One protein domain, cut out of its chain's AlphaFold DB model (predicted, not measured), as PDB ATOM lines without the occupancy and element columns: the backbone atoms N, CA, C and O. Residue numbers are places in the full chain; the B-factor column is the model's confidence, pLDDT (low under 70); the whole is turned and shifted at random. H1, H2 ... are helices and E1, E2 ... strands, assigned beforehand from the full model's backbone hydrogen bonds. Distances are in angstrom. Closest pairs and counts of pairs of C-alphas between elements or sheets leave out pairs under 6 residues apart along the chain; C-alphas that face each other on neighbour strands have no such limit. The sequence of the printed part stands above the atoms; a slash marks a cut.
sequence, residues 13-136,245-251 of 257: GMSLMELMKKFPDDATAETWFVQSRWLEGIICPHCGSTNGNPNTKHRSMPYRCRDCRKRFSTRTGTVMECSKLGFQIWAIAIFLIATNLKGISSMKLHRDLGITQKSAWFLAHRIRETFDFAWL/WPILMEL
ATOM      1  N   GLY A  13     271.856 368.951 183.119       69.31
ATOM      2  CA  GLY A  13     270.983 368.699 184.275       69.31
ATOM      3  C   GLY A  13     269.691 367.933 183.949       69.31
ATOM      4  O   GLY A  13     269.359 367.690 182.791       69.31
ATOM      5  N   MET A  14     268.973 367.530 185.000       80.25
ATOM      6  CA  MET A  14     267.731 366.748 184.914       80.25
ATOM      7  C   MET A  14     266.566 367.594 184.375       80.25
ATOM      8  O   MET A  14     266.394 368.746 184.772       80.25
ATOM      9  N   SER A  15     265.719 367.022 183.518       87.06
ATOM     10  CA  SER A  15     264.478 367.660 183.060       87.06
ATOM     11  C   SER A  15     263.283 367.364 183.975       87.06
ATOM     12  O   SER A  15     263.244 366.355 184.680       87.06
ATOM     13  N   LEU A  16     262.242 368.202 183.904       86.81
ATOM     14  CA  LEU A  16     260.993 367.997 184.653       86.81
ATOM     15  C   LEU A  16     260.339 366.631 184.359       86.81
ATOM     16  O   LEU A  16     259.769 366.018 185.257       86.81
ATOM     17  N   MET A  17     260.461 366.120 183.129       90.50
ATOM     18  CA  MET A  17     259.908 364.811 182.753       90.50
ATOM     19  C   MET A  17     260.675 363.643 183.386       90.50
ATOM     20  O   MET A  17     260.084 362.606 183.676       90.50
ATOM     21  N   GLU A  18     261.981 363.793 183.615       88.81
ATOM     22  CA  GLU A  18     262.793 362.803 184.335       88.81
ATOM     23  C   GLU A  18     262.554 362.895 185.845       88.81
ATOM     24  O   GLU A  18     262.446 361.865 186.505       88.81
ATOM     25  N   LEU A  19     262.354 364.106 186.376       89.56
ATOM     26  CA  LEU A  19     261.944 364.323 187.763       89.56
ATOM     27  C   LEU A  19     260.597 363.645 188.074       89.56
ATOM     28  O   LEU A  19     260.488 362.929 189.064       89.56
ATOM     29  N   MET A  20     259.590 363.817 187.211       91.12
ATOM     30  CA  MET A  20     258.281 363.164 187.364       91.12
ATOM     31  C   MET A  20     258.362 361.636 187.232       91.12
ATOM     32  O   MET A  20     257.607 360.931 187.891       91.12
ATOM     33  N   LYS A  21     259.297 361.105 186.430       92.19
ATOM     34  CA  LYS A  21     259.583 359.660 186.384       92.19
ATOM     35  C   LYS A  21     260.304 359.155 187.637       92.19
ATOM     36  O   LYS A  21     260.078 358.016 188.029       92.19
ATOM     37  N   LYS A  22     261.158 359.978 188.258       90.19
ATOM     38  CA  LYS A  22     261.841 359.656 189.521       90.19
ATOM     39  C   LYS A  22     260.881 359.685 190.719       90.19
ATOM     40  O   LYS A  22     261.056 358.904 191.647       90.19
ATOM     41  N   PHE A  23     259.874 360.559 190.689       92.94
ATOM     42  CA  PHE A  23     258.859 360.697 191.739       92.94
ATOM     43  C   PHE A  23     257.446 360.517 191.161       92.94
ATOM     44  O   PHE A  23     256.725 361.509 191.011       92.94
ATOM     45  N   PRO A  24     257.036 359.278 190.822       92.00
ATOM     46  CA  PRO A  24     255.697 359.005 190.301       92.00
ATOM     47  C   PRO A  24     254.602 359.206 191.363       92.00
ATOM     48  O   PRO A  24     253.481 359.583 191.022       92.00
ATOM     49  N   ASP A  25     254.934 359.020 192.643       92.94
ATOM     50  CA  ASP A  25     254.025 359.108 193.788       92.94
ATOM     51  C   ASP A  25     254.698 359.725 195.038       92.94
ATOM     52  O   ASP A  25     255.913 359.951 195.079       92.94
ATOM     53  N   ASP A  26     253.896 359.996 196.074       92.31
ATOM     54  CA  ASP A  26     254.349 360.666 197.302       92.31
ATOM     55  C   ASP A  26     255.188 359.783 198.240       92.31
ATOM     56  O   ASP A  26     256.003 360.315 198.989       92.31
ATOM     57  N   ALA A  27     255.032 358.455 198.197       90.88
ATOM     58  CA  ALA A  27     255.784 357.516 199.032       90.88
ATOM     59  C   ALA A  27     257.170 357.210 198.440       90.88
ATOM     60  O   ALA A  27     258.148 357.129 199.186       90.88
ATOM     61  N   THR A  28     257.296 357.140 197.109       92.50
ATOM     62  CA  THR A  28     258.607 357.155 196.432       92.50
ATOM     63  C   THR A  28     259.354 358.458 196.734       92.50
ATOM     64  O   THR A  28     260.548 358.432 197.039       92.50
ATOM     65  N   ALA A  29     258.651 359.598 196.730       92.44
ATOM     66  CA  ALA A  29     259.232 360.867 197.158       92.44
ATOM     67  C   ALA A  29     259.646 360.832 198.644       92.44
ATOM     68  O   ALA A  29     260.811 361.100 198.934       92.44
ATOM     69  N   GLU A  30     258.759 360.446 199.575       90.94
ATOM     70  CA  GLU A  30     259.069 360.322 201.013       90.94
ATOM     71  C   GLU A  30     260.305 359.453 201.258       90.94
ATOM     72  O   GLU A  30     261.215 359.871 201.970       90.94
ATOM     73  N   THR A  31     260.375 358.282 200.620       89.69
ATOM     74  CA  THR A  31     261.503 357.347 200.740       89.69
ATOM     75  C   THR A  31     262.821 358.007 200.337       89.69
ATOM     76  O   THR A  31     263.823 357.869 201.040       89.69
ATOM     77  N   TRP A  32     262.827 358.790 199.254       90.31
ATOM     78  CA  TRP A  32     264.022 359.519 198.836       90.31
ATOM     79  C   TRP A  32     264.381 360.676 199.782       90.31
ATOM     80  O   TRP A  32     265.564 360.877 200.057       90.31
ATOM     81  N   PHE A  33     263.405 361.401 200.342       90.12
ATOM     82  CA  PHE A  33     263.658 362.396 201.398       90.12
ATOM     83  C   PHE A  33     264.248 361.750 202.665       90.12
ATOM     84  O   PHE A  33     265.189 362.291 203.239       90.12
ATOM     85  N   VAL A  34     263.743 360.580 203.077       88.31
ATOM     86  CA  VAL A  34     264.264 359.786 204.207       88.31
ATOM     87  C   VAL A  34     265.725 359.406 203.966       88.31
ATOM     88  O   VAL A  34     266.576 359.742 204.785       88.31
ATOM     89  N   GLN A  35     266.031 358.783 202.823       86.69
ATOM     90  CA  GLN A  35     267.397 358.395 202.446       86.69
ATOM     91  C   GLN A  35     268.347 359.598 202.373       86.69
ATOM     92  O   GLN A  35     269.474 359.528 202.847       86.69
ATOM     93  N   SER A  36     267.882 360.719 201.816       84.31
ATOM     94  CA  SER A  36     268.697 361.930 201.653       84.31
ATOM     95  C   SER A  36     269.016 362.636 202.968       84.31
ATOM     96  O   SER A  36     270.008 363.353 203.045       84.31
ATOM     97  N   ARG A  37     268.165 362.470 203.987       84.00
ATOM     98  CA  ARG A  37     268.351 363.059 205.319       84.00
ATOM     99  C   ARG A  37     269.136 362.157 206.272       84.00
ATOM    100  O   ARG A  37     269.746 362.648 207.215       84.00
ATOM    101  N   TRP A  38     269.089 360.847 206.046       85.00
ATOM    102  CA  TRP A  38     269.608 359.825 206.950       85.00
ATOM    103  C   TRP A  38     270.342 358.737 206.158       85.00
ATOM    104  O   TRP A  38     269.856 357.615 206.032       85.00
ATOM    105  N   LEU A  39     271.522 359.085 205.632       78.06
ATOM    106  CA  LEU A  39     272.362 358.187 204.825       78.06
ATOM    107  C   LEU A  39     272.747 356.899 205.577       78.06
ATOM    108  O   LEU A  39     272.674 355.813 205.013       78.06
ATOM    109  N   GLU A  40     273.115 357.024 206.857       78.50
ATOM    110  CA  GLU A  40     273.653 355.926 207.682       78.50
ATOM    111  C   GLU A  40     272.697 355.467 208.801       78.50
ATOM    112  O   GLU A  40     273.039 354.613 209.617       78.50
ATOM    113  N   GLY A  41     271.476 356.014 208.855       82.31
ATOM    114  CA  GLY A  41     270.468 355.649 209.854       82.31
ATOM    115  C   GLY A  41     269.735 356.836 210.481       82.31
ATOM    116  O   GLY A  41     270.104 357.999 210.327       82.31
ATOM    117  N   ILE A  42     268.641 356.534 211.186       86.31
ATOM    118  CA  ILE A  42     267.653 357.530 211.624       86.31
ATOM    119  C   ILE A  42     268.143 358.279 212.871       86.31
ATOM    120  O   ILE A  42     268.015 357.797 213.998       86.31
ATOM    121  N   ILE A  43     268.630 359.502 212.666       88.31
ATOM    122  CA  ILE A  43     269.061 360.416 213.732       88.31
ATOM    123  C   ILE A  43     267.861 361.224 214.247       88.31
ATOM    124  O   ILE A  43     267.147 361.873 213.479       88.31
ATOM    125  N   CYS A  44     267.638 361.228 215.563       88.69
ATOM    126  CA  CYS A  44     266.534 361.955 216.177       88.69
ATOM    127  C   CYS A  44     266.775 363.482 216.190       88.69
ATOM    128  O   CYS A  44     267.670 363.944 216.904       88.69
ATOM    129  N   PRO A  45     265.917 364.302 215.545       87.38
ATOM    130  CA  PRO A  45     266.100 365.757 215.474       87.38
ATOM    131  C   PRO A  45     265.958 366.477 216.829       87.38
ATOM    132  O   PRO A  45     266.320 367.643 216.941       87.38
ATOM    133  N   HIS A  46     265.444 365.800 217.865       88.00
ATOM    134  CA  HIS A  46     265.263 366.367 219.210       88.00
ATOM    135  C   HIS A  46     266.470 366.194 220.142       88.00
ATOM    136  O   HIS A  46     266.493 366.830 221.193       88.00
ATOM    137  N   CYS A  47     267.396 365.273 219.841       87.88
ATOM    138  CA  CYS A  47     268.459 364.875 220.782       87.88
ATOM    139  C   CYS A  47     269.715 364.241 220.151       87.88
ATOM    140  O   CYS A  47     270.616 363.857 220.887       87.88
ATOM    141  N   GLY A  48     269.784 364.095 218.824       86.69
ATOM    142  CA  GLY A  48     270.948 363.536 218.124       86.69
ATOM    143  C   GLY A  48     271.098 362.011 218.191       86.69
ATOM    144  O   GLY A  48     271.990 361.475 217.544       86.69
ATOM    145  N   SER A  49     270.243 361.286 218.921       87.62
ATOM    146  CA  SER A  49     270.405 359.835 219.048       87.62
ATOM    147  C   SER A  49     270.064 359.068 217.767       87.62
ATOM    148  O   SER A  49     269.064 359.348 217.104       87.62
ATOM    149  N   THR A  50     270.862 358.046 217.457       86.69
ATOM    150  CA  THR A  50     270.617 357.064 216.382       86.69
ATOM    151  C   THR A  50     269.578 356.000 216.763       86.69
ATOM    152  O   THR A  50     269.157 355.204 215.928       86.69
ATOM    153  N   ASN A  51     269.116 355.983 218.019       82.44
ATOM    154  CA  ASN A  51     268.207 354.980 218.591       82.44
ATOM    155  C   ASN A  51     266.724 355.238 218.207       82.44
ATOM    156  O   ASN A  51     265.807 355.210 219.041       82.44
ATOM    157  N   GLY A  52     266.484 355.569 216.934       79.56
ATOM    158  CA  GLY A  52     265.171 355.833 216.349       79.56
ATOM    159  C   GLY A  52     264.484 354.554 215.870       79.56
ATOM    160  O   GLY A  52     265.022 353.827 215.044       79.56
ATOM    161  N   ASN A  53     263.269 354.281 216.352       78.44
ATOM    162  CA  ASN A  53     262.477 353.125 215.924       78.44
ATOM    163  C   ASN A  53     261.493 353.511 214.792       78.44
ATOM    164  O   ASN A  53     260.571 354.294 215.061       78.44
ATOM    165  N   PRO A  54     261.630 352.965 213.565       70.44
ATOM    166  CA  PRO A  54     260.752 353.226 212.420       70.44
ATOM    167  C   PRO A  54     259.487 352.352 212.400       70.44
ATOM    168  O   PRO A  54     259.082 351.859 211.351       70.44
ATOM    169  N   ASN A  55     258.848 352.135 213.551       63.31
ATOM    170  CA  ASN A  55     257.586 351.395 213.610       63.31
ATOM    171  C   ASN A  55     256.671 351.912 214.730       63.31
ATOM    172  O   ASN A  55     256.575 351.339 215.818       63.31
ATOM    173  N   THR A  56     255.983 353.022 214.463       62.91
ATOM    174  CA  THR A  56     254.787 353.410 215.218       62.91
ATOM    175  C   THR A  56     253.572 353.450 214.297       62.91
ATOM    176  O   THR A  56     253.668 353.864 213.145       62.91
ATOM    177  N   LYS A  57     252.392 353.092 214.822       73.44
ATOM    178  CA  LYS A  57     251.102 353.128 214.100       73.44
ATOM    179  C   LYS A  57     250.602 354.559 213.780       73.44
ATOM    180  O   LYS A  57     249.405 354.780 213.638       73.44
ATOM    181  N   HIS A  58     251.486 355.559 213.742       76.25
ATOM    182  CA  HIS A  58     251.145 356.981 213.745       76.25
ATOM    183  C   HIS A  58     251.516 357.657 212.415       76.25
ATOM    184  O   HIS A  58     252.611 358.196 212.258       76.25
ATOM    185  N   ARG A  59     250.567 357.657 211.468       74.69
ATOM    186  CA  ARG A  59     250.747 358.039 210.049       74.69
ATOM    187  C   ARG A  59     251.538 359.333 209.788       74.69
ATOM    188  O   ARG A  59     252.234 359.404 208.787       74.69
ATOM    189  N   SER A  60     251.432 360.353 210.643       78.94
ATOM    190  CA  SER A  60     252.104 361.655 210.457       78.94
ATOM    191  C   SER A  60     253.429 361.824 211.216       78.94
ATOM    192  O   SER A  60     254.130 362.808 210.996       78.94
ATOM    193  N   MET A  61     253.783 360.894 212.108       85.06
ATOM    194  CA  MET A  61     255.069 360.865 212.823       85.06
ATOM    195  C   MET A  61     255.461 359.402 213.074       85.06
ATOM    196  O   MET A  61     255.272 358.915 214.192       85.06
ATOM    197  N   PRO A  62     255.931 358.682 212.037       86.38
ATOM    198  CA  PRO A  62     256.162 357.242 212.117       86.38
ATOM    199  C   PRO A  62     257.319 356.871 213.056       86.38
ATOM    200  O   PRO A  62     257.304 355.780 213.630       86.38
ATOM    201  N   TYR A  63     258.284 357.773 213.264       89.75
ATOM    202  CA  TYR A  63     259.482 357.524 214.064       89.75
ATOM    203  C   TYR A  63     259.284 357.882 215.538       89.75
ATOM    204  O   TYR A  63     258.693 358.912 215.883       89.75
ATOM    205  N   ARG A  64     259.864 357.072 216.430       90.25
ATOM    206  CA  ARG A  64     259.996 357.400 217.856       90.25
ATOM    207  C   ARG A  64     261.417 357.135 218.337       90.25
ATOM    208  O   ARG A  64     261.923 356.027 218.192       90.25
ATOM    209  N   CYS A  65     262.032 358.140 218.951       90.62
ATOM    210  CA  CYS A  65     263.301 357.986 219.656       90.62
ATOM    211  C   CYS A  65     263.078 357.167 220.932       90.62
ATOM    212  O   CYS A  65     262.098 357.402 221.644       90.62
ATOM    213  N   ARG A  66     263.971 356.223 221.235       88.75
ATOM    214  CA  ARG A  66     263.912 355.465 222.492       88.75
ATOM    215  C   ARG A  66     264.337 356.315 223.691       88.75
ATOM    216  O   ARG A  66     263.637 356.304 224.699       88.75
ATOM    217  N   ASP A  67     265.385 357.120 223.543       89.25
ATOM    218  CA  ASP A  67     266.064 357.802 224.654       89.25
ATOM    219  C   ASP A  67     265.284 359.044 225.126       89.25
ATOM    220  O   ASP A  67     264.779 359.080 226.248       89.25
ATOM    221  N   CYS A  68     265.046 360.031 224.249       90.44
ATOM    222  CA  CYS A  68     264.194 361.184 224.588       90.44
ATOM    223  C   CYS A  68     262.683 360.875 224.548       90.44
ATOM    224  O   CYS A  68     261.865 361.741 224.860       90.44
ATOM    225  N   ARG A  69     262.288 359.656 224.140       88.12
ATOM    226  CA  ARG A  69     260.905 359.133 224.048       88.12
ATOM    227  C   ARG A  69     259.930 359.885 223.118       88.12
ATOM    228  O   ARG A  69     258.815 359.386 222.909       88.12
ATOM    229  N   LYS A  70     260.330 361.028 222.537       88.75
ATOM    230  CA  LYS A  70     259.556 361.863 221.594       88.75
ATOM    231  C   LYS A  70     259.331 361.168 220.241       88.75
ATOM    232  O   LYS A  70     260.146 360.354 219.795       88.75
ATOM    233  N   ARG A  71     258.229 361.525 219.569       89.81
ATOM    234  CA  ARG A  71     257.955 361.164 218.163       89.81
ATOM    235  C   ARG A  71     258.502 362.229 217.208       89.81
ATOM    236  O   ARG A  71     258.695 363.379 217.605       89.81
ATOM    237  N   PHE A  72     258.756 361.837 215.965       90.62
ATOM    238  CA  PHE A  72     259.152 362.736 214.882       90.62
ATOM    239  C   PHE A  72     258.802 362.149 213.506       90.62
ATOM    240  O   PHE A  72     258.363 361.006 213.373       90.62
ATOM    241  N   SER A  73     258.975 362.965 212.473       90.62
ATOM    242  CA  SER A  73     258.772 362.624 211.063       90.62
ATOM    243  C   SER A  73     259.994 363.032 210.238       90.62
ATOM    244  O   SER A  73     260.821 363.814 210.709       90.62
ATOM    245  N   THR A  74     260.064 362.601 208.980       90.06
ATOM    246  CA  THR A  74     261.044 363.085 207.990       90.06
ATOM    247  C   THR A  74     261.025 364.614 207.865       90.06
ATOM    248  O   THR A  74     262.068 365.231 207.676       90.06
ATOM    249  N   ARG A  75     259.846 365.233 208.060       89.94
ATOM    250  CA  ARG A  75     259.628 366.689 208.033       89.94
ATOM    251  C   ARG A  75     260.101 367.416 209.304       89.94
ATOM    252  O   ARG A  75     260.243 368.633 209.265       89.94
ATOM    253  N   THR A  76     260.319 366.721 210.424       90.00
ATOM    254  CA  THR A  76     260.545 367.359 211.736       90.00
ATOM    255  C   THR A  76     261.926 368.001 211.833       90.00
ATOM    256  O   THR A  76     262.933 367.326 211.616       90.00
ATOM    257  N   GLY A  77     261.999 369.286 212.171       83.94
ATOM    258  CA  GLY A  77     263.223 370.083 212.125       83.94
ATOM    259  C   GLY A  77     263.737 370.327 210.703       83.94
ATOM    260  O   GLY A  77     264.944 370.288 210.504       83.94
ATOM    261  N   THR A  78     262.845 370.518 209.722       86.56
ATOM    262  CA  THR A  78     263.175 370.884 208.325       86.56
ATOM    263  C   THR A  78     262.226 371.969 207.824       86.56
ATOM    264  O   THR A  78     261.150 372.158 208.393       86.56
ATOM    265  N   VAL A  79     262.514 372.592 206.678       86.62
ATOM    266  CA  VAL A  79     261.567 373.508 206.008       86.62
ATOM    267  C   VAL A  79     260.207 372.888 205.649       86.62
ATOM    268  O   VAL A  79     259.239 373.617 205.421       86.62
ATOM    269  N   MET A  80     260.079 371.556 205.653       90.00
ATOM    270  CA  MET A  80     258.807 370.854 205.446       90.00
ATOM    271  C   MET A  80     257.948 370.739 206.720       90.00
ATOM    272  O   MET A  80     256.812 370.265 206.645       90.00
ATOM    273  N   GLU A  81     258.445 371.157 207.888       88.50
ATOM    274  CA  GLU A  81     257.745 371.039 209.175       88.50
ATOM    275  C   GLU A  81     256.376 371.744 209.162       88.50
ATOM    276  O   GLU A  81     256.207 372.806 208.561       88.50
ATOM    277  N   CYS A  82     255.369 371.126 209.785       86.00
ATOM    278  CA  CYS A  82     253.960 371.557 209.775       86.00
ATOM    279  C   CYS A  82     253.286 371.599 208.383       86.00
ATOM    280  O   CYS A  82     252.094 371.900 208.291       86.00
ATOM    281  N   SER A  83     253.995 371.280 207.291       89.19
ATOM    282  CA  SER A  83     253.421 371.303 205.945       89.19
ATOM    283  C   SER A  83     252.509 370.104 205.704       89.19
ATOM    284  O   SER A  83     252.919 368.952 205.836       89.19
ATOM    285  N   LYS A  84     251.273 370.389 205.279       89.94
ATOM    286  CA  LYS A  84     250.290 369.387 204.831       89.94
ATOM    287  C   LYS A  84     250.463 368.990 203.354       89.94
ATOM    288  O   LYS A  84     249.643 368.240 202.836       89.94
ATOM    289  N   LEU A  85     251.482 369.514 202.666       93.31
ATOM    290  CA  LEU A  85     251.774 369.169 201.272       93.31
ATOM    291  C   LEU A  85     252.557 367.851 201.182       93.31
ATOM    292  O   LEU A  85     253.440 367.577 202.004       93.31
ATOM    293  N   GLY A  86     252.243 367.068 200.150       93.38
ATOM    294  CA  GLY A  86     252.962 365.842 199.812       93.38
ATOM    295  C   GLY A  86     254.430 366.097 199.454       93.38
ATOM    296  O   GLY A  86     254.792 367.178 198.975       93.38
ATOM    297  N   PHE A  87     255.285 365.110 199.702       93.25
ATOM    298  CA  PHE A  87     256.702 365.151 199.343       93.25
ATOM    299  C   PHE A  87     256.932 365.316 197.835       93.25
ATOM    300  O   PHE A  87     257.845 366.038 197.444       93.25
ATOM    301  N   GLN A  88     256.087 364.737 196.981       95.00
ATOM    302  CA  GLN A  88     256.149 364.911 195.529       95.00
ATOM    303  C   GLN A  88     255.984 366.393 195.144       95.00
ATOM    304  O   GLN A  88     256.760 366.920 194.348       95.00
ATOM    305  N   ILE A  89     255.041 367.097 195.783       95.31
ATOM    306  CA  ILE A  89     254.825 368.542 195.593       95.31
ATOM    307  C   ILE A  89     256.061 369.332 196.043       95.31
ATOM    308  O   ILE A  89     256.481 370.248 195.339       95.31
ATOM    309  N   TRP A  90     256.676 368.966 197.173       94.62
ATOM    310  CA  TRP A  90     257.927 369.584 197.634       94.62
ATOM    311  C   TRP A  90     259.089 369.347 196.661       94.62
ATOM    312  O   TRP A  90     259.760 370.307 196.292       94.62
ATOM    313  N   ALA A  91     259.304 368.116 196.187       92.69
ATOM    314  CA  ALA A  91     260.373 367.786 195.241       92.69
ATOM    315  C   ALA A  91     260.232 368.555 193.913       92.69
ATOM    316  O   ALA A  91     261.203 369.143 193.433       92.69
ATOM    317  N   ILE A  92     259.016 368.620 193.355       93.81
ATOM    318  CA  ILE A  92     258.735 369.390 192.133       93.81
ATOM    319  C   ILE A  92     258.896 370.897 192.391       93.81
ATOM    320  O   ILE A  92     259.490 371.592 191.571       93.81
ATOM    321  N   ALA A  93     258.440 371.418 193.535       93.62
ATOM    322  CA  ALA A  93     258.596 372.833 193.876       93.62
ATOM    323  C   ALA A  93     260.065 373.251 194.033       93.62
ATOM    324  O   ALA A  93     260.464 374.281 193.490       93.62
ATOM    325  N   ILE A  94     260.872 372.444 194.730       90.38
ATOM    326  CA  ILE A  94     262.310 372.675 194.903       90.38
ATOM    327  C   ILE A  94     262.999 372.676 193.535       90.38
ATOM    328  O   ILE A  94     263.709 373.627 193.218       90.38
ATOM    329  N   PHE A  95     262.726 371.676 192.690       89.62
ATOM    330  CA  PHE A  95     263.258 371.619 191.327       89.62
ATOM    331  C   PHE A  95     262.872 372.850 190.496       89.62
ATOM    332  O   PHE A  95     263.737 373.473 189.877       89.62
ATOM    333  N   LEU A  96     261.590 373.232 190.488       90.62
ATOM    334  CA  LEU A  96     261.102 374.380 189.719       90.62
ATOM    335  C   LEU A  96     261.706 375.702 190.204       90.62
ATOM    336  O   LEU A  96     261.981 376.569 189.379       90.62
ATOM    337  N   ILE A  97     261.934 375.875 191.508       87.25
ATOM    338  CA  ILE A  97     262.571 377.085 192.038       87.25
ATOM    339  C   ILE A  97     264.074 377.086 191.721       87.25
ATOM    340  O   ILE A  97     264.566 378.088 191.210       87.25
ATOM    341  N   ALA A  98     264.782 375.976 191.954       81.44
ATOM    342  CA  ALA A  98     266.232 375.876 191.761       81.44
ATOM    343  C   ALA A  98     266.669 375.964 190.285       81.44
ATOM    344  O   ALA A  98     267.726 376.513 189.988       81.44
ATOM    345  N   THR A  99     265.865 375.451 189.346       78.94
ATOM    346  CA  THR A  99     266.201 375.471 187.907       78.94
ATOM    347  C   THR A  99     265.795 376.762 187.186       78.94
ATOM    348  O   THR A  99     266.293 377.040 186.094       78.94
ATOM    349  N   ASN A 100     264.916 377.590 187.765       79.44
ATOM    350  CA  ASN A 100     264.497 378.849 187.146       79.44
ATOM    351  C   ASN A 100     265.426 380.004 187.547       79.44
ATOM    352  O   ASN A 100     265.153 380.730 188.498       79.44
ATOM    353  N   LEU A 101     266.460 380.246 186.731       66.69
ATOM    354  CA  LEU A 101     267.438 381.349 186.855       66.69
ATOM    355  C   LEU A 101     266.837 382.754 187.082       66.69
ATOM    356  O   LEU A 101     267.517 383.639 187.587       66.69
ATOM    357  N   LYS A 102     265.578 382.990 186.683       73.06
ATOM    358  CA  LYS A 102     264.864 384.274 186.854       73.06
ATOM    359  C   LYS A 102     263.880 384.275 188.035       73.06
ATOM    360  O   LYS A 102     263.074 385.194 188.169       73.06
ATOM    361  N   GLY A 103     263.911 383.227 188.857       76.50
ATOM    362  CA  GLY A 103     262.887 382.916 189.846       76.50
ATOM    363  C   GLY A 103     261.559 382.471 189.220       76.50
ATOM    364  O   GLY A 103     261.315 382.593 188.021       76.50
ATOM    365  N   ILE A 104     260.668 381.960 190.069       86.00
ATOM    366  CA  ILE A 104     259.299 381.568 189.711       86.00
ATOM    367  C   ILE A 104     258.303 382.311 190.612       86.00
ATOM    368  O   ILE A 104     258.513 382.438 191.821       86.00
ATOM    369  N   SER A 105     257.226 382.859 190.049       91.88
ATOM    370  CA  SER A 105     256.192 383.535 190.846       91.88
ATOM    371  C   SER A 105     255.268 382.514 191.512       91.88
ATOM    372  O   SER A 105     255.014 381.452 190.941       91.88
ATOM    373  N   SER A 106     254.687 382.831 192.678       92.12
ATOM    374  CA  SER A 106     253.656 381.966 193.284       92.12
ATOM    375  C   SER A 106     252.456 381.781 192.345       92.12
ATOM    376  O   SER A 106     251.901 380.689 192.271       92.12
ATOM    377  N   MET A 107     252.135 382.805 191.539       95.38
ATOM    378  CA  MET A 107     251.141 382.772 190.453       95.38
ATOM    379  C   MET A 107     251.467 381.808 189.303       95.38
ATOM    380  O   MET A 107     250.576 381.481 188.522       95.38
ATOM    381  N   LYS A 108     252.718 381.368 189.139       94.56
ATOM    382  CA  LYS A 108     253.061 380.253 188.243       94.56
ATOM    383  C   LYS A 108     253.139 378.943 189.028       94.56
ATOM    384  O   LYS A 108     252.449 377.998 188.668       94.56
ATOM    385  N   LEU A 109     253.868 378.931 190.143       95.50
ATOM    386  CA  LEU A 109     254.094 377.741 190.966       95.50
ATOM    387  C   LEU A 109     252.786 377.063 191.422       95.50
ATOM    388  O   LEU A 109     252.701 375.843 191.403       95.50
ATOM    389  N   HIS A 110     251.739 377.821 191.771       96.56
ATOM    390  CA  HIS A 110     250.459 377.226 192.179       96.56
ATOM    391  C   HIS A 110     249.691 376.570 191.018       96.56
ATOM    392  O   HIS A 110     248.963 375.607 191.245       96.56
ATOM    393  N   ARG A 111     249.852 377.072 189.784       96.38
ATOM    394  CA  ARG A 111     249.253 376.474 188.579       96.38
ATOM    395  C   ARG A 111     250.020 375.228 188.156       96.38
ATOM    396  O   ARG A 111     249.396 374.215 187.877       96.38
ATOM    397  N   ASP A 112     251.349 375.296 188.182       94.56
ATOM    398  CA  ASP A 112     252.229 374.174 187.837       94.56
ATOM    399  C   ASP A 112     252.083 372.986 188.812       94.56
ATOM    400  O   ASP A 112     252.231 371.841 188.399       94.56
ATOM    401  N   LEU A 113     251.791 373.250 190.094       94.62
ATOM    402  CA  LEU A 113     251.648 372.232 191.149       94.62
ATOM    403  C   LEU A 113     250.191 371.858 191.492       94.62
ATOM    404  O   LEU A 113     249.980 371.010 192.354       94.62
ATOM    405  N   GLY A 114     249.185 372.520 190.909       95.62
ATOM    406  CA  GLY A 114     247.770 372.282 191.238       95.62
ATOM    407  C   GLY A 114     247.350 372.647 192.675       95.62
ATOM    408  O   GLY A 114     246.358 372.121 193.175       95.62
ATOM    409  N   ILE A 115     248.085 373.533 193.358       96.50
ATOM    410  CA  ILE A 115     247.821 373.935 194.755       96.50
ATOM    411  C   ILE A 115     247.232 375.351 194.856       96.50
ATOM    412  O   ILE A 115     247.199 376.112 193.888       96.50
ATOM    413  N   THR A 116     246.788 375.747 196.055       96.56
ATOM    414  CA  THR A 116     246.346 377.133 196.291       96.56
ATOM    415  C   THR A 116     247.511 378.120 196.160       96.56
ATOM    416  O   THR A 116     248.650 377.813 196.529       96.56
ATOM    417  N   GLN A 117     247.224 379.344 195.704       96.00
ATOM    418  CA  GLN A 117     248.218 380.420 195.609       96.00
ATOM    419  C   GLN A 117     248.904 380.688 196.959       96.00
ATOM    420  O   GLN A 117     250.127 380.837 196.995       96.00
ATOM    421  N   LYS A 118     248.141 380.664 198.063       95.50
ATOM    422  CA  LYS A 118     248.654 380.848 199.429       95.50
ATOM    423  C   LYS A 118     249.647 379.744 199.797       95.50
ATOM    424  O   LYS A 118     250.745 380.049 200.256       95.50
ATOM    425  N   SER A 119     249.310 378.479 199.532       94.44
ATOM    426  CA  SER A 119     250.223 377.345 199.748       94.44
ATOM    427  C   SER A 119     251.506 377.486 198.926       94.44
ATOM    428  O   SER A 119     252.591 377.314 199.472       94.44
ATOM    429  N   ALA A 120     251.404 377.858 197.645       95.56
ATOM    430  CA  ALA A 120     252.567 378.077 196.783       95.56
ATOM    431  C   ALA A 120     253.431 379.269 197.225       95.56
ATOM    432  O   ALA A 120     254.647 379.237 197.063       95.56
ATOM    433  N   TRP A 121     252.825 380.318 197.788       94.00
ATOM    434  CA  TRP A 121     253.547 381.469 198.328       94.00
ATOM    435  C   TRP A 121     254.373 381.084 199.564       94.00
ATOM    436  O   TRP A 121     255.571 381.359 199.581       94.00
ATOM    437  N   PHE A 122     253.788 380.374 200.538       92.75
ATOM    438  CA  PHE A 122     254.523 379.873 201.714       92.75
ATOM    439  C   PHE A 122     255.617 378.864 201.331       92.75
ATOM    440  O   PHE A 122     256.738 378.949 201.829       92.75
ATOM    441  N   LEU A 123     255.305 377.943 200.415       92.31
ATOM    442  CA  LEU A 123     256.243 376.957 199.871       92.31
ATOM    443  C   LEU A 123     257.456 377.635 199.214       92.31
ATOM    444  O   LEU A 123     258.594 377.262 199.484       92.31
ATOM    445  N   ALA A 124     257.224 378.672 198.403       91.25
ATOM    446  CA  ALA A 124     258.292 379.407 197.734       91.25
ATOM    447  C   ALA A 124     259.174 380.233 198.685       91.25
ATOM    448  O   ALA A 124     260.356 380.384 198.393       91.25
ATOM    449  N   HIS A 125     258.637 380.764 199.792       88.44
ATOM    450  CA  HIS A 125     259.443 381.495 200.782       88.44
ATOM    451  C   HIS A 125     260.350 380.547 201.559       88.44
ATOM    452  O   HIS A 125     261.564 380.707 201.502       88.44
ATOM    453  N   ARG A 126     259.791 379.473 202.129       88.88
ATOM    454  CA  ARG A 126     260.560 378.462 202.871       88.88
ATOM    455  C   ARG A 126     261.683 377.815 202.061       88.88
ATOM    456  O   ARG A 126     262.730 377.505 202.609       88.88
ATOM    457  N   ILE A 127     261.482 377.610 200.757       86.94
ATOM    458  CA  ILE A 127     262.544 377.100 199.876       86.94
ATOM    459  C   ILE A 127     263.613 378.178 199.621       86.94
ATOM    460  O   ILE A 127     264.796 377.857 199.596       86.94
ATOM    461  N   ARG A 128     263.241 379.457 199.483       82.94
ATOM    462  CA  ARG A 128     264.207 380.557 199.275       82.94
ATOM    463  C   ARG A 128     265.061 380.848 200.494       82.94
ATOM    464  O   ARG A 128     266.264 381.003 200.338       82.94
ATOM    465  N   GLU A 129     264.454 380.819 201.675       78.19
ATOM    466  CA  GLU A 129     265.144 380.950 202.959       78.19
ATOM    467  C   GLU A 129     266.292 379.929 203.088       78.19
ATOM    468  O   GLU A 129     267.299 380.232 203.714       78.19
ATOM    469  N   THR A 130     266.217 378.758 202.432       70.44
ATOM    470  CA  THR A 130     267.350 377.808 202.418       70.44
ATOM    471  C   THR A 130     268.540 378.226 201.562       70.44
ATOM    472  O   THR A 130     269.666 377.849 201.879       70.44
ATOM    473  N   PHE A 131     268.335 379.021 200.509       68.31
ATOM    474  CA  PHE A 131     269.439 379.506 199.680       68.31
ATOM    475  C   PHE A 131     270.225 380.619 200.379       68.31
ATOM    476  O   PHE A 131     271.442 380.672 200.229       68.31
ATOM    477  N   ASP A 132     269.570 381.439 201.204       57.81
ATOM    478  CA  ASP A 132     270.222 382.514 201.969       57.81
ATOM    479  C   ASP A 132     271.252 381.982 202.992       57.81
ATOM    480  O   ASP A 132     272.198 382.690 203.344       57.81
ATOM    481  N   PHE A 133     271.108 380.721 203.429       47.16
ATOM    482  CA  PHE A 133     272.097 379.995 204.243       47.16
ATOM    483  C   PHE A 133     273.081 379.139 203.424       47.16
ATOM    484  O   PHE A 133     274.129 378.774 203.949       47.16
ATOM    485  N   ALA A 134     272.767 378.801 202.168       47.88
ATOM    486  CA  ALA A 134     273.602 377.927 201.338       47.88
ATOM    487  C   ALA A 134     274.884 378.612 200.833       47.88
ATOM    488  O   ALA A 134     275.899 377.950 200.626       47.88
ATOM    489  N   TRP A 135     274.847 379.934 200.649       51.75
ATOM    490  CA  TRP A 135     275.983 380.737 200.184       51.75
ATOM    491  C   TRP A 135     276.812 381.253 201.368       51.75
ATOM    492  O   TRP A 135     276.820 382.446 201.689       51.75
ATOM    493  N   LEU A 136     277.485 380.324 202.049       47.44
ATOM    494  CA  LEU A 136     278.504 380.646 203.050       47.44
ATOM    495  C   LEU A 136     279.730 381.318 202.389       47.44
ATOM    496  O   LEU A 136     279.982 381.099 201.203       47.44
ATOM    497  N   TRP A 245     270.714 369.975 197.797       46.53
ATOM    498  CA  TRP A 245     269.866 368.931 198.370       46.53
ATOM    499  C   TRP A 245     270.162 368.549 199.834       46.53
ATOM    500  O   TRP A 245     269.201 368.472 200.601       46.53
ATOM    501  N   PRO A 246     271.426 368.363 200.275       43.09
ATOM    502  CA  PRO A 246     271.724 368.110 201.690       43.09
ATOM    503  C   PRO A 246     271.319 369.294 202.581       43.09
ATOM    504  O   PRO A 246     270.681 369.111 203.617       43.09
ATOM    505  N   ILE A 247     271.582 370.519 202.114       45.84
ATOM    506  CA  ILE A 247     271.322 371.772 202.839       45.84
ATOM    507  C   ILE A 247     269.829 371.906 203.207       45.84
ATOM    508  O   ILE A 247     269.486 372.246 204.338       45.84
ATOM    509  N   LEU A 248     268.922 371.540 202.293       49.47
ATOM    510  CA  LEU A 248     267.472 371.498 202.544       49.47
ATOM    511  C   LEU A 248     267.046 370.523 203.663       49.47
ATOM    512  O   LEU A 248     265.957 370.688 204.219       49.47
ATOM    513  N   MET A 249     267.851 369.495 203.966       49.12
ATOM    514  CA  MET A 249     267.558 368.461 204.973       49.12
ATOM    515  C   MET A 249     268.159 368.762 206.355       49.12
ATOM    516  O   MET A 249     267.627 368.285 207.367       49.12
ATOM    517  N   GLU A 250     269.238 369.547 206.399       43.41
ATOM    518  CA  GLU A 250     269.928 369.968 207.627       43.41
ATOM    519  C   GLU A 250     269.377 371.279 208.209       43.41
ATOM    520  O   GLU A 250     269.376 371.466 209.430       43.41
ATOM    521  N   LEU A 251     268.862 372.181 207.363       43.16
ATOM    522  CA  LEU A 251     268.319 373.462 207.809       43.16
ATOM    523  C   LEU A 251     267.041 373.298 208.642       43.16
ATOM    524  O   LEU A 251     265.958 372.965 208.147       43.16
TER     525      LEU A 251
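What this domain is: This is residues 13 to 136 and 245 to 251 of the 257 residues of an uncharacterized protein of Candidatus Synechococcus spongiarum (UniProt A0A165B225). Read along the printed part from Gly 13 and you find a lobe of crossed helices, with H3 between H1 and H2 on one side and H5 on the other, and at the far end of the longest axis a small head of loops around the short strand E1. H4 packs on H5 at the end of the lobe far from E1, and the short H6 bridges H2 and H5. The printed part has 131 residues, with six named helices and one named strand in the order H1, H2, E1, H3, H4, H5, H6; its class is mostly helix, and E1 pairs with no named strand. The whole is compact, with a radius of gyration of the C-alphas of 15.5 A and spans of 46 by 34 by 29 A.

How they stand to each other: Begin at H1, residues 16 to 22, which touches H3, residues 87 to 99, through residues 92 to 95 of H3 alone; the closest C-alphas, of Leu 19 and Ile 92, are 7.4 A apart. Their tilt of 36 degrees, opposite ways, is only just steep. H2, residues 26 to 37, touches H3 at a steep tilt of 65 degrees, the same way, closest at the C-alphas of Asp 26 and Gln 88, 4.9 A apart. Look next at E1, residues 63 to 65, which is apart from H2 and H3; residues 52 to 53 pair antiparallel with its residues 64 to 65, and residues 71 to 72 with its residues 63 to 64. H5, residues 117 to 134, touches H3 at a steep tilt of 61 degrees, the same way, with C-alphas of Ile 94 and Ile 127 closest at 6.7 A. H4, residues 106 to 112, touches H5 about perpendicular at 74 degrees, closest at the C-alphas of Ser 106 and Trp 121, 5.1 A apart. H6, residues 245 to 250, touches H5 at 89 degrees, about perpendicular, with C-alphas of Thr 130 and Leu 248 closest at 6.3 A. H6 also touches H2, with C-alphas of Arg 37 and Met 249 closest at 5.5 A. Every O i to N i+4 pair is within hydrogen-bond range in H1, H2 and H3; the counts are 2 of 3 in H4, 11 of 14 in H5 and 1 of 2 in H6.

Where its parts are: Find C-alpha 16 at (260.993, 367.997, 184.653), where H1 begins. H2 runs 16.3 A from first to last C-alpha, and H3 18.1 A. H5, the longest helix, starts at C-alpha 117, (248.218, 380.420, 195.609), and runs 26.1 A. H6 ends at C-alpha 250, (269.928, 369.968, 207.627).

The domain as a whole: The C-alphas farthest apart, of Asp 67 and Lys 102, are 46.2 A apart. Residues 137 to 244 are not printed, and C-alphas 136 and 245 are 15.3 A apart across this cut. The links H2 to E1 and E1 to H3 are long, 25 and 21 residues. Look for pLDDT under 70 at residues 13, 55 to 56, 101, 131 to 136 and 245 to 251 of this model.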